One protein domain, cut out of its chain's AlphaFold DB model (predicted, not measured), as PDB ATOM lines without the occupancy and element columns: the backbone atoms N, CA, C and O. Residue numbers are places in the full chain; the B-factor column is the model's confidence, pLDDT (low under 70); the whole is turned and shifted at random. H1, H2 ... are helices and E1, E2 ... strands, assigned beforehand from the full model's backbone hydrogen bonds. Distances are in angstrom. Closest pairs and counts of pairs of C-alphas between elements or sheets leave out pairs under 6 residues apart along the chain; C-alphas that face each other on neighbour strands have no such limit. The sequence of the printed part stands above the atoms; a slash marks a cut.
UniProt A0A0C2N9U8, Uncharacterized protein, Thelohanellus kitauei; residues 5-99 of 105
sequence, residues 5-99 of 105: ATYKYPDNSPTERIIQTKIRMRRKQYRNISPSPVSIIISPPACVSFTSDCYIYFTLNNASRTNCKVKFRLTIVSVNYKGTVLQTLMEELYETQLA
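AT A GLANCE: This is residues 5 to 99 of the 105 residues of an uncharacterized protein of Thelohanellus kitauei (UniProt A0A0C2N9U8). Two hairpins, the long E3 and E4 and the shorter E1 and E2, come closest near residues 62, 68 and 98 and spread from there as a narrow V. Helix H1 sits well away from them, on a strand-bound arm in which residues 20 to 35 stand free. The printed part has 95 residues, with one named helix and four named strands in the order H1, E1, E2, E3, E4; each hairpin is an antiparallel sheet of two strands, and the class is mixed, helices and strands. The whole is only just extended, close to loose, with a radius of gyration of the C-alphas of 18.8 A and spans of 44 by 41 by 25 A.

IN THESE COORDINATES: Find C-alpha 68 at (-31.661, -63.008, 40.430); from there E3, residues 68 to 79, runs 32.9 A. E4, residues 85 to 98, runs 32.0 A to C-alpha 98 at (-36.764, -62.065, 41.702) and bends by 62 degrees at residue 89. E1 is residues 38 to 43, 16.4 A, and E2 residues 57 to 62, 16.5 A. Look for H1, residues 14 to 27, from C-alpha 14 at (-35.384, -45.317, 9.380); it is 20.3 A long.

HOW THE PARTS SIT: In the hairpin E3 and E4, at 166 degrees, look at N 72 and O 94, 2.9 A apart, within hydrogen-bond range. In the hairpin E1 and E2, at 160 degrees, N 41 and O 59 are within range at 2.8 A. The closest C-alphas of E2 and E4 are those of Asn 62 and Leu 98, 6.3 A. E1 and E3 are only just apart, at 8.2 A. H1 is apart from E2, E3 and E4; its O i to N i+4 pairs are each within hydrogen-bond range.

THE WHOLE: The C-alphas of Met 25 and Thr 51 are the two farthest apart, 48.6 A. The printed part has no cut; the link E1 to E2 is long, and its residues 46 to 53 stand free. Residues 28 to 32 have pLDDT under 70.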
ATOM      1  N   ALA A   5     -42.411 -32.636  15.250       90.25
ATOM      2  CA  ALA A   5     -42.014 -33.154  13.941       90.25
ATOM      3  C   ALA A   5     -41.110 -32.208  13.123       90.25
ATOM      4  O   ALA A   5     -40.460 -32.663  12.185       90.25
ATOM      5  N   THR A   6     -41.030 -30.912  13.455       92.75
ATOM      6  CA  THR A   6     -40.102 -29.985  12.781       92.75
ATOM      7  C   THR A   6     -38.672 -30.105  13.304       92.75
ATOM      8  O   THR A   6     -37.742 -29.655  12.642       92.75
ATOM      9  N   TYR A   7     -38.485 -30.696  14.489       90.38
ATOM     10  CA  TYR A   7     -37.181 -30.806  15.150       90.38
ATOM     11  C   TYR A   7     -36.585 -32.208  15.083       90.38
ATOM     12  O   TYR A   7     -35.361 -32.342  15.019       90.38
ATOM     13  N   LYS A   8     -37.421 -33.250  15.113       90.94
ATOM     14  CA  LYS A   8     -36.970 -34.641  15.028       90.94
ATOM     15  C   LYS A   8     -37.890 -35.480  14.156       90.94
ATOM     16  O   LYS A   8     -39.080 -35.193  14.027       90.94
ATOM     17  N   TYR A   9     -37.331 -36.547  13.597       93.25
ATOM     18  CA  TYR A   9     -38.127 -37.558  12.915       93.25
ATOM     19  C   TYR A   9     -38.844 -38.436  13.951       93.25
ATOM     20  O   TYR A   9     -38.446 -38.465  15.120       93.25
ATOM     21  N   PRO A  10     -39.902 -39.163  13.552       93.75
ATOM     22  CA  PRO A  10     -40.591 -40.079  14.450       93.75
ATOM     23  C   PRO A  10     -39.630 -41.085  15.083       93.75
ATOM     24  O   PRO A  10     -38.708 -41.588  14.420       93.75
ATOM     25  N   ASP A  11     -39.872 -41.390  16.357       90.06
ATOM     26  CA  ASP A  11     -39.025 -42.288  17.131       90.06
ATOM     27  C   ASP A  11     -38.914 -43.651  16.438       90.06
ATOM     28  O   ASP A  11     -39.889 -44.211  15.939       90.06
ATOM     29  N   ASN A  12     -37.689 -44.175  16.376       87.06
ATOM     30  CA  ASN A  12     -37.333 -45.434  15.715       87.06
ATOM     31  C   ASN A  12     -37.536 -45.497  14.189       87.06
ATOM     32  O   ASN A  12     -37.286 -46.564  13.617       87.06
ATOM     33  N   SER A  13     -37.901 -44.394  13.521       92.62
ATOM     34  CA  SER A  13     -38.001 -44.343  12.057       92.62
ATOM     35  C   SER A  13     -36.646 -44.593  11.370       92.62
ATOM     36  O   SER A  13     -35.591 -44.297  11.944       92.62
ATOM     37  N   PRO A  14     -36.628 -45.114  10.126       94.38
ATOM     38  CA  PRO A  14     -35.384 -45.317   9.380       94.38
ATOM     39  C   PRO A  14     -34.541 -44.039   9.275       94.38
ATOM     40  O   PRO A  14     -33.325 -44.074   9.465       94.38
ATOM     41  N   THR A  15     -35.190 -42.897   9.046       92.88
ATOM     42  CA  THR A  15     -34.530 -41.593   8.927       92.88
ATOM     43  C   THR A  15     -33.897 -41.144  10.242       92.88
ATOM     44  O   THR A  15     -32.741 -40.715  10.242       92.88
ATOM     45  N   GLU A  16     -34.595 -41.320  11.372       91.88
ATOM     46  CA  GLU A  16     -34.061 -41.018  12.705       91.88
ATOM     47  C   GLU A  16     -32.807 -41.856  13.000       91.88
ATOM     48  O   GLU A  16     -31.777 -41.326  13.417       91.88
ATOM     49  N   ARG A  17     -32.829 -43.155  12.669       89.44
ATOM     50  CA  ARG A  17     -31.667 -44.047  12.842       89.44
ATOM     51  C   ARG A  17     -30.460 -43.603  12.015       89.44
ATOM     52  O   ARG A  17     -29.329 -43.649  12.508       89.44
ATOM     53  N   ILE A  18     -30.671 -43.160  10.774       92.50
ATOM     54  CA  ILE A  18     -29.594 -42.662   9.903       92.50
ATOM     55  C   ILE A  18     -28.954 -41.408  10.512       92.50
ATOM     56  O   ILE A  18     -27.725 -41.301  10.562       92.50
ATOM     57  N   ILE A  19     -29.762 -40.465  10.996       88.38
ATOM     58  CA  ILE A  19     -29.275 -39.213  11.590       88.38
ATOM     59  C   ILE A  19     -28.540 -39.482  12.899       88.38
ATOM     60  O   ILE A  19     -27.416 -39.003  13.072       88.38
ATOM     61  N   GLN A  20     -29.111 -40.314  13.772       87.50
ATOM     62  CA  GLN A  20     -28.452 -40.745  14.999       87.50
ATOM     63  C   GLN A  20     -27.104 -41.388  14.697       87.50
ATOM     64  O   GLN A  20     -26.123 -41.004  15.323       87.50
ATOM     65  N   THR A  21     -27.022 -42.273  13.694       86.06
ATOM     66  CA  THR A  21     -25.771 -42.920  13.256       86.06
ATOM     67  C   THR A  21     -24.738 -41.902  12.760       86.06
ATOM     68  O   THR A  21     -23.573 -41.966  13.151       86.06
ATOM     69  N   LYS A  22     -25.148 -40.908  11.959       87.38
ATOM     70  CA  LYS A  22     -24.255 -39.828  11.496       87.38
ATOM     71  C   LYS A  22     -23.697 -38.996  12.657       87.38
ATOM     72  O   LYS A  22     -22.505 -38.696  12.671       87.38
ATOM     73  N   ILE A  23     -24.531 -38.640  13.638       86.00
ATOM     74  CA  ILE A  23     -24.106 -37.905  14.844       86.00
ATOM     75  C   ILE A  23     -23.175 -38.776  15.699       86.00
ATOM     76  O   ILE A  23     -22.119 -38.314  16.137       86.00
ATOM     77  N   ARG A  24     -23.539 -40.051  15.875       79.56
ATOM     78  CA  ARG A  24     -22.769 -41.108  16.547       79.56
ATOM     79  C   ARG A  24     -21.325 -41.159  16.053       79.56
ATOM     80  O   ARG A  24     -20.393 -41.025  16.843       79.56
ATOM     81  N   MET A  25     -21.138 -41.276  14.736       79.06
ATOM     82  CA  MET A  25     -19.818 -41.379  14.099       79.06
ATOM     83  C   MET A  25     -18.947 -40.134  14.319       79.06
ATOM     84  O   MET A  25     -17.726 -40.241  14.388       79.06
ATOM     85  N   ARG A  26     -19.559 -38.956  14.498       79.31
ATOM     86  CA  ARG A  26     -18.836 -37.705  14.776       79.31
ATOM     87  C   ARG A  26     -18.380 -37.569  16.233       79.31
ATOM     88  O   ARG A  26     -17.439 -36.826  16.486       79.31
ATOM     89  N   ARG A  27     -19.019 -38.255  17.192       76.19
ATOM     90  CA  ARG A  27     -18.808 -38.028  18.638       76.19
ATOM     91  C   ARG A  27     -17.888 -39.037  19.357       76.19
ATOM     92  O   ARG A  27     -17.667 -38.852  20.544       76.19
ATOM     93  N   LYS A  28     -17.326 -40.060  18.684       62.38
ATOM     94  CA  LYS A  28     -16.315 -41.050  19.185       62.38
ATOM     95  C   LYS A  28     -16.571 -41.726  20.562       62.38
ATOM     96  O   LYS A  28     -15.695 -42.406  21.084       62.38
ATOM     97  N   GLN A  29     -17.744 -41.539  21.157       59.97
ATOM     98  CA  GLN A  29     -18.260 -42.097  22.415       59.97
ATOM     99  C   GLN A  29     -19.010 -43.427  22.282       59.97
ATOM    100  O   GLN A  29     -20.201 -43.345  21.989       59.97
ATOM    101  N   TYR A  30     -18.424 -44.611  22.536       61.56
ATOM    102  CA  TYR A  30     -19.228 -45.838  22.721       61.56
ATOM    103  C   TYR A  30     -18.918 -46.609  23.992       61.56
ATOM    104  O   TYR A  30     -17.792 -47.033  24.224       61.56
ATOM    105  N   ARG A  31     -19.979 -46.877  24.757       63.19
ATOM    106  CA  ARG A  31     -20.054 -48.001  25.687       63.19
ATOM    107  C   ARG A  31     -21.077 -48.977  25.122       63.19
ATOM    108  O   ARG A  31     -22.237 -48.611  24.951       63.19
ATOM    109  N   ASN A  32     -20.645 -50.193  24.808       64.44
ATOM    110  CA  ASN A  32     -21.574 -51.288  24.563       64.44
ATOM    111  C   ASN A  32     -22.090 -51.743  25.926       64.44
ATOM    112  O   ASN A  32     -21.338 -52.310  26.714       64.44
ATOM    113  N   ILE A  33     -23.350 -51.436  26.217       71.81
ATOM    114  CA  ILE A  33     -24.037 -51.925  27.410       71.81
ATOM    115  C   ILE A  33     -24.903 -53.088  26.940       71.81
ATOM    116  O   ILE A  33     -25.797 -52.896  26.115       71.81
ATOM    117  N   SER A  34     -24.610 -54.298  27.413       76.31
ATOM    118  CA  SER A  34     -25.471 -55.453  27.172       76.31
ATOM    119  C   SER A  34     -26.817 -55.237  27.873       76.31
ATOM    120  O   SER A  34     -26.823 -54.767  29.015       76.31
ATOM    121  N   PRO A  35     -27.950 -55.578  27.237       78.00
ATOM    122  CA  PRO A  35     -29.255 -55.439  27.867       78.00
ATOM    123  C   PRO A  35     -29.325 -56.285  29.145       78.00
ATOM    124  O   PRO A  35     -28.949 -57.456  29.150       78.00
ATOM    125  N   SER A  36     -29.782 -55.669  30.236       83.38
ATOM    126  CA  SER A  36     -30.009 -56.357  31.508       83.38
ATOM    127  C   SER A  36     -31.215 -57.300  31.386       83.38
ATOM    128  O   SER A  36     -32.235 -56.885  30.833       83.38
ATOM    129  N   PRO A  37     -31.155 -58.531  31.932       86.62
ATOM    130  CA  PRO A  37     -32.318 -59.419  32.007       86.62
ATOM    131  C   PRO A  37     -33.377 -58.920  32.999       86.62
ATOM    132  O   PRO A  37     -34.526 -59.353  32.948       86.62
ATOM    133  N   VAL A  38     -32.994 -58.017  33.906       89.50
ATOM    134  CA  VAL A  38     -33.898 -57.355  34.845       89.50
ATOM    135  C   VAL A  38     -34.249 -55.977  34.305       89.50
ATOM    136  O   VAL A  38     -33.356 -55.182  34.001       89.50
ATOM    137  N   SER A  39     -35.545 -55.692  34.239       90.00
ATOM    138  CA  SER A  39     -36.092 -54.382  33.886       90.00
ATOM    139  C   SER A  39     -36.843 -53.773  35.069       90.00
ATOM    140  O   SER A  39     -37.404 -54.490  35.899       90.00
ATOM    141  N   ILE A  40     -36.822 -52.442  35.148       89.69
ATOM    142  CA  ILE A  40     -37.528 -51.657  36.164       89.69
ATOM    143  C   ILE A  40     -38.501 -50.736  35.438       89.69
ATOM    144  O   ILE A  40     -38.092 -49.980  34.558       89.69
ATOM    145  N   ILE A  41     -39.773 -50.789  35.818       91.31
ATOM    146  CA  ILE A  41     -40.816 -49.891  35.327       91.31
ATOM    147  C   ILE A  41     -41.218 -48.979  36.481       91.31
ATOM    148  O   ILE A  41     -41.606 -49.455  37.548       91.31
ATOM    149  N   ILE A  42     -41.118 -47.669  36.261       90.81
ATOM    150  CA  ILE A  42     -41.538 -46.644  37.219       90.81
ATOM    151  C   ILE A  42     -42.881 -46.107  36.739       90.81
ATOM    152  O   ILE A  42     -42.967 -45.564  35.640       90.81
ATOM    153  N   SER A  43     -43.919 -46.275  37.555       91.12
ATOM    154  CA  SER A  43     -45.280 -45.832  37.246       91.12
ATOM    155  C   SER A  43     -45.649 -44.663  38.158       91.12
ATOM    156  O   SER A  43     -46.058 -44.892  39.300       91.12
ATOM    157  N   PRO A  44     -45.453 -43.410  37.705       87.19
ATOM    158  CA  PRO A  44     -45.931 -42.251  38.439       87.19
ATOM    159  C   PRO A  44     -47.463 -42.155  38.342       87.19
ATOM    160  O   PRO A  44     -48.052 -42.623  37.362       87.19
ATOM    161  N   PRO A  45     -48.125 -41.529  39.325       86.62
ATOM    162  CA  PRO A  45     -49.553 -41.263  39.238       86.62
ATOM    163  C   PRO A  45     -49.837 -40.255  38.116       86.62
ATOM    164  O   PRO A  45     -49.019 -39.386  37.811       86.62
ATOM    165  N   ALA A  46     -51.019 -40.363  37.503       85.31
ATOM    166  CA  ALA A  46     -51.421 -39.504  36.385       85.31
ATOM    167  C   ALA A  46     -51.524 -38.019  36.777       85.31
ATOM    168  O   ALA A  46     -51.317 -37.137  35.945       85.31
ATOM    169  N   CYS A  47     -51.831 -37.742  38.045       86.44
ATOM    170  CA  CYS A  47     -51.825 -36.408  38.621       86.44
ATOM    171  C   CYS A  47     -51.285 -36.447  40.053       86.44
ATOM    172  O   CYS A  47     -51.403 -37.450  40.758       86.44
ATOM    173  N   VAL A  48     -50.687 -35.335  40.471       88.31
ATOM    174  CA  VAL A  48     -50.167 -35.121  41.825       88.31
ATOM    175  C   VAL A  48     -50.649 -33.771  42.334       88.31
ATOM    176  O   VAL A  48     -50.771 -32.821  41.561       88.31
ATOM    177  N   SER A  49     -50.924 -33.693  43.633       88.62
ATOM    178  CA  SER A  49     -51.245 -32.446  44.329       88.62
ATOM    179  C   SER A  49     -50.100 -32.071  45.264       88.62
ATOM    180  O   SER A  49     -49.398 -32.939  45.769       88.62
ATOM    181  N   PHE A  50     -49.949 -30.778  45.548       87.38
ATOM    182  CA  PHE A  50     -49.025 -30.293  46.578       87.38
ATOM    183  C   PHE A  50     -49.502 -30.587  48.007       87.38
ATOM    184  O   PHE A  50     -48.719 -30.488  48.944       87.38
ATOM    185  N   THR A  51     -50.785 -30.909  48.185       90.56
ATOM    186  CA  THR A  51     -51.428 -31.070  49.500       90.56
ATOM    187  C   THR A  51     -51.687 -32.524  49.882       90.56
ATOM    188  O   THR A  51     -52.331 -32.780  50.895       90.56
ATOM    189  N   SER A  52     -51.267 -33.479  49.055       86.56
ATOM    190  CA  SER A  52     -51.566 -34.897  49.247       86.56
ATOM    191  C   SER A  52     -50.336 -35.737  48.966       86.56
ATOM    192  O   SER A  52     -49.527 -35.386  48.106       86.56
ATOM    193  N   ASP A  53     -50.230 -36.859  49.668       87.31
ATOM    194  CA  ASP A  53     -49.143 -37.803  49.456       87.31
ATOM    195  C   ASP A  53     -49.177 -38.360  48.027       87.31
ATOM    196  O   ASP A  53     -50.234 -38.631  47.449       87.31
ATOM    197  N   CYS A  54     -47.988 -38.523  47.453       86.19
ATOM    198  CA  CYS A  54     -47.784 -39.079  46.126       86.19
ATOM    199  C   CYS A  54     -47.211 -40.490  46.254       86.19
ATOM    200  O   CYS A  54     -46.154 -40.685  46.853       86.19
ATOM    201  N   TYR A  55     -47.882 -41.463  45.642       88.12
ATOM    202  CA  TYR A  55     -47.420 -42.847  45.595       88.12
ATOM    203  C   TYR A  55     -46.836 -43.154  44.217       88.12
ATOM    204  O   TYR A  55     -47.516 -43.009  43.203       88.12
ATOM    205  N   ILE A  56     -45.579 -43.594  44.186       88.19
ATOM    206  CA  ILE A  56     -44.880 -44.017  42.968       88.19
ATOM    207  C   ILE A  56     -44.630 -45.517  43.066       88.19
ATOM    208  O   ILE A  56     -44.029 -45.987  44.032       88.19
ATOM    209  N   TYR A  57     -45.062 -46.264  42.055       88.44
ATOM    210  CA  TYR A  57     -44.894 -47.714  42.031       88.44
ATOM    211  C   TYR A  57     -43.690 -48.118  41.181       88.44
ATOM    212  O   TYR A  57     -43.545 -47.692  40.033       88.44
ATOM    213  N   PHE A  58     -42.856 -48.992  41.742       88.62
ATOM    214  CA  PHE A  58     -41.715 -49.604  41.066       88.62
ATOM    215  C   PHE A  58     -42.030 -51.074  40.800       88.62
ATOM    216  O   PHE A  58     -42.222 -51.849  41.732       88.62
ATOM    217  N   THR A  59     -42.080 -51.462  39.529       90.00
ATOM    218  CA  THR A  59     -42.273 -52.859  39.126       90.00
ATOM    219  C   THR A  59     -40.961 -53.414  38.602       90.00
ATOM    220  O   THR A  59     -40.391 -52.882  37.649       90.00
ATOM    221  N   LEU A  60     -40.482 -54.486  39.226       90.62
ATOM    222  CA  LEU A  60     -39.302 -55.219  38.785       90.62
ATOM    223  C   LEU A  60     -39.733 -56.456  38.004       90.62
ATOM    224  O   LEU A  60     -40.547 -57.238  38.488       90.62
ATOM    225  N   ASN A  61     -39.160 -56.650  36.820       90.12
ATOM    226  CA  ASN A  61     -39.430 -57.816  35.988       90.12
ATOM    227  C   ASN A  61     -38.123 -58.520  35.613       90.12
ATOM    228  O   ASN A  61     -37.213 -57.893  35.064       90.12
ATOM    229  N   ASN A  62     -38.047 -59.819  35.896       91.50
ATOM    230  CA  ASN A  62     -36.929 -60.679  35.536       91.50
ATOM    231  C   ASN A  62     -37.296 -61.517  34.306       91.50
ATOM    232  O   ASN A  62     -38.030 -62.496  34.401       91.50
ATOM    233  N   ALA A  63     -36.747 -61.150  33.150       89.50
ATOM    234  CA  ALA A  63     -36.966 -61.871  31.901       89.50
ATOM    235  C   ALA A  63     -36.099 -63.137  31.766       89.50
ATOM    236  O   ALA A  63     -36.232 -63.869  30.785       89.50
ATOM    237  N   SER A  64     -35.190 -63.403  32.710       87.88
ATOM    238  CA  SER A  64     -34.362 -64.611  32.677       87.88
ATOM    239  C   SER A  64     -35.085 -65.822  33.267       87.88
ATOM    240  O   SER A  64     -36.010 -65.699  34.068       87.88
ATOM    241  N   ARG A  65     -34.609 -67.019  32.909       88.69
ATOM    242  CA  ARG A  65     -35.035 -68.292  33.520       88.69
ATOM    243  C   ARG A  65     -34.388 -68.532  34.892       88.69
ATOM    244  O   ARG A  65     -34.691 -69.511  35.560       88.69
ATOM    245  N   THR A  66     -33.476 -67.656  35.308       88.62
ATOM    246  CA  THR A  66     -32.682 -67.792  36.531       88.62
ATOM    247  C   THR A  66     -33.163 -66.830  37.601       88.62
ATOM    248  O   THR A  66     -33.454 -65.670  37.312       88.62
ATOM    249  N   ASN A  67     -33.181 -67.276  38.856       89.12
ATOM    250  CA  ASN A  67     -33.424 -66.370  39.973       89.12
ATOM    251  C   ASN A  67     -32.295 -65.337  40.046       89.12
ATOM    252  O   ASN A  67     -31.119 -65.690  39.939       89.12
ATOM    253  N   CYS A  68     -32.640 -64.073  40.262       88.88
ATOM    254  CA  CYS A  68     -31.661 -63.008  40.430       88.88
ATOM    255  C   CYS A  68     -31.899 -62.243  41.729       88.88
ATOM    256  O   CYS A  68     -33.032 -62.049  42.173       88.88
ATOM    257  N   LYS A  69     -30.804 -61.804  42.351       90.88
ATOM    258  CA  LYS A  69     -30.848 -60.873  43.474       90.88
ATOM    259  C   LYS A  69     -30.661 -59.469  42.926       90.88
ATOM    260  O   LYS A  69     -29.662 -59.197  42.261       90.88
ATOM    261  N   VAL A  70     -31.614 -58.592  43.194       89.62
ATOM    262  CA  VAL A  70     -31.607 -57.215  42.714       89.62
ATOM    263  C   VAL A  70     -31.395 -56.299  43.901       89.62
ATOM    264  O   VAL A  70     -32.154 -56.334  44.868       89.62
ATOM    265  N   LYS A  71     -30.354 -55.474  43.811       91.75
ATOM    266  CA  LYS A  71     -30.121 -54.362  44.727       91.75
ATOM    267  C   LYS A  71     -30.317 -53.071  43.955       91.75
ATOM    268  O   LYS A  71     -29.713 -52.902  42.896       91.75
ATOM    269  N   PHE A  72     -31.134 -52.168  44.472       89.69
ATOM    270  CA  PHE A  72     -31.300 -50.847  43.883       89.69
ATOM    271  C   PHE A  72     -31.342 -49.786  44.971       89.69
ATOM    272  O   PHE A  72     -31.821 -50.014  46.077       89.69
ATOM    273  N   ARG A  73     -30.806 -48.616  44.638       93.50
ATOM    274  CA  ARG A  73     -30.857 -47.439  45.492       93.50
ATOM    275  C   ARG A  73     -31.915 -46.500  44.943       93.50
ATOM    276  O   ARG A  73     -31.814 -46.085  43.788       93.50
ATOM    277  N   LEU A  74     -32.915 -46.196  45.756       90.94
ATOM    278  CA  LEU A  74     -33.933 -45.208  45.450       90.94
ATOM    279  C   LEU A  74     -33.484 -43.862  46.009       90.94
ATOM    280  O   LEU A  74     -33.151 -43.756  47.184       90.94
ATOM    281  N   THR A  75     -33.488 -42.833  45.169       94.12
ATOM    282  CA  THR A  75     -33.199 -41.460  45.586       94.12
ATOM    283  C   THR A  75     -34.298 -40.552  45.055       94.12
ATOM    284  O   THR A  75     -34.512 -40.482  43.845       94.12
ATOM    285  N   ILE A  76     -34.996 -39.859  45.954       92.44
ATOM    286  CA  ILE A  76     -36.004 -38.854  45.614       92.44
ATOM    287  C   ILE A  76     -35.380 -37.484  45.841       92.44
ATOM    288  O   ILE A  76     -34.900 -37.180  46.931       92.44
ATOM    289  N   VAL A  77     -35.397 -36.651  44.807       95.81
ATOM    290  CA  VAL A  77     -34.853 -35.292  44.832       95.81
ATOM    291  C   VAL A  77     -35.910 -34.306  44.366       95.81
ATOM    292  O   VAL A  77     -36.687 -34.604  43.459       95.81
ATOM    293  N   SER A  78     -35.917 -33.106  44.938       94.56
ATOM    294  CA  SER A  78     -36.645 -31.993  44.336       94.56
ATOM    295  C   SER A  78     -35.736 -31.285  43.337       94.56
ATOM    296  O   SER A  78     -34.601 -30.928  43.673       94.56
ATOM    297  N   VAL A  79     -36.244 -31.042  42.134       97.12
ATOM    298  CA  VAL A  79     -35.539 -30.322  41.070       97.12
ATOM    299  C   VAL A  79     -36.301 -29.061  40.688       97.12
ATOM    300  O   VAL A  79     -37.523 -29.002  40.807       97.12
ATOM    301  N   ASN A  80     -35.591 -28.047  40.200       96.31
ATOM    302  CA  ASN A  80     -36.242 -26.931  39.519       96.31
ATOM    303  C   ASN A  80     -36.647 -27.325  38.082       96.31
ATOM    304  O   ASN A  80     -36.251 -28.373  37.568       96.31
ATOM    305  N   TYR A  81     -37.377 -26.448  37.388       94.88
ATOM    306  CA  TYR A  81     -37.815 -26.690  36.004       94.88
ATOM    307  C   TYR A  81     -36.664 -26.874  34.993       94.88
ATOM    308  O   TYR A  81     -36.887 -27.373  33.894       94.88
ATOM    309  N   LYS A  82     -35.436 -26.466  35.347       96.12
ATOM    310  CA  LYS A  82     -34.225 -26.653  34.533       96.12
ATOM    311  C   LYS A  82     -33.510 -27.979  34.825       96.12
ATOM    312  O   LYS A  82     -32.474 -28.243  34.222       96.12
ATOM    313  N   GLY A  83     -34.017 -28.788  35.757       94.88
ATOM    314  CA  GLY A  83     -33.403 -30.046  36.180       94.88
ATOM    315  C   GLY A  83     -32.270 -29.893  37.201       94.88
ATOM    316  O   GLY A  83     -31.571 -30.864  37.477       94.88
ATOM    317  N   THR A  84     -32.060 -28.706  37.779       97.19
ATOM    318  CA  THR A  84     -31.093 -28.530  38.874       97.19
ATOM    319  C   THR A  84     -31.657 -29.135  40.155       97.19
ATOM    320  O   THR A  84     -32.754 -28.759  40.573       97.19
ATOM    321  N   VAL A  85     -30.902 -30.035  40.789       97.19
ATOM    322  CA  VAL A  85     -31.236 -30.598  42.104       97.19
ATOM    323  C   VAL A  85     -31.162 -29.501  43.159       97.19
ATOM    324  O   VAL A  85     -30.149 -28.817  43.273       97.19
ATOM    325  N   LEU A  86     -32.246 -29.337  43.914       96.88
ATOM    326  CA  LEU A  86     -32.340 -28.374  45.012       96.88
ATOM    327  C   LEU A  86     -32.053 -29.045  46.358       96.88
ATOM    328  O   LEU A  86     -31.312 -28.504  47.168       96.88
ATOM    329  N   GLN A  87     -32.624 -30.230  46.580       96.12
ATOM    330  CA  GLN A  87     -32.452 -31.018  47.802       96.12
ATOM    331  C   GLN A  87     -32.810 -32.489  47.557       96.12
ATOM    332  O   GLN A  87     -33.597 -32.808  46.658       96.12
ATOM    333  N   THR A  88     -32.252 -33.369  48.387       96.44
ATOM    334  CA  THR A  88     -32.633 -34.784  48.482       96.44
ATOM    335  C   THR A  88     -33.711 -34.935  49.544       96.44
ATOM    336  O   THR A  88     -33.526 -34.507  50.678       96.44
ATOM    337  N   LEU A  89     -34.836 -35.532  49.164       93.19
ATOM    338  CA  LEU A  89     -35.982 -35.775  50.038       93.19
ATOM    339  C   LEU A  89     -35.917 -37.164  50.683       93.19
ATOM    340  O   LEU A  89     -36.355 -37.334  51.814       93.19
ATOM    341  N   MET A  90     -35.380 -38.153  49.963       91.75
ATOM    342  CA  MET A  90     -35.302 -39.541  50.420       91.75
ATOM    343  C   MET A  90     -34.131 -40.260  49.751       91.75
ATOM    344  O   MET A  90     -33.886 -40.059  48.559       91.75
ATOM    345  N   GLU A  91     -33.443 -41.128  50.490       95.06
ATOM    346  CA  GLU A  91     -32.451 -42.057  49.945       95.06
ATOM    347  C   GLU A  91     -32.534 -43.392  50.687       95.06
ATOM    348  O   GLU A  91     -32.355 -43.445  51.900       95.06
ATOM    349  N   GLU A  92     -32.809 -44.469  49.956       93.44
ATOM    350  CA  GLU A  92     -33.016 -45.795  50.534       93.44
ATOM    351  C   GLU A  92     -32.391 -46.888  49.667       93.44
ATOM    352  O   GLU A  92     -32.353 -46.800  48.436       93.44
ATOM    353  N   LEU A  93     -31.893 -47.940  50.320       93.44
ATOM    354  CA  LEU A  93     -31.335 -49.116  49.664       93.44
ATOM    355  C   LEU A  93     -32.310 -50.282  49.793       93.44
ATOM    356  O   LEU A  93     -32.649 -50.703  50.896       93.44
ATOM    357  N   TYR A  94     -32.689 -50.839  48.653       89.81
ATOM    358  CA  TYR A  94     -33.576 -51.983  48.559       89.81
ATOM    359  C   TYR A  94     -32.820 -53.194  48.038       89.81
ATOM    360  O   TYR A  94     -31.997 -53.103  47.123       89.81
ATOM    361  N   GLU A  95     -33.144 -54.350  48.601       91.81
ATOM    362  CA  GLU A  95     -32.629 -55.637  48.170       91.81
ATOM    363  C   GLU A  95     -33.780 -56.635  48.117       91.81
ATOM    364  O   GLU A  95     -34.505 -56.817  49.090       91.81
ATOM    365  N   THR A  96     -33.964 -57.266  46.962       90.38
ATOM    366  CA  THR A  96     -35.024 -58.253  46.749       90.38
ATOM    367  C   THR A  96     -34.541 -59.386  45.854       90.38
ATOM    368  O   THR A  96     -33.540 -59.261  45.142       90.38
ATOM    369  N   GLN A  97     -35.237 -60.515  45.900       90.38
ATOM    370  CA  GLN A  97     -34.975 -61.667  45.051       90.38
ATOM    371  C   GLN A  97     -36.125 -61.820  44.059       90.38
ATOM    372  O   GLN A  97     -37.282 -61.925  44.454       90.38
ATOM    373  N   LEU A  98     -35.801 -61.831  42.769       88.12
ATOM    374  CA  LEU A  98     -36.764 -62.065  41.702       88.12
ATOM    375  C   LEU A  98     -36.606 -63.494  41.204       88.12
ATOM    376  O   LEU A  98     -35.505 -63.918  40.836       88.12
ATOM    377  N   ALA A  99     -37.716 -64.223  41.171       86.00
ATOM    378  CA  ALA A  99     -37.753 -65.529  40.539       86.00
ATOM    379  C   ALA A  99     -37.511 -65.394  39.028       86.00
ATOM    380  O   ALA A  99     -37.815 -64.360  38.428       86.00
TER     381      ALA A  99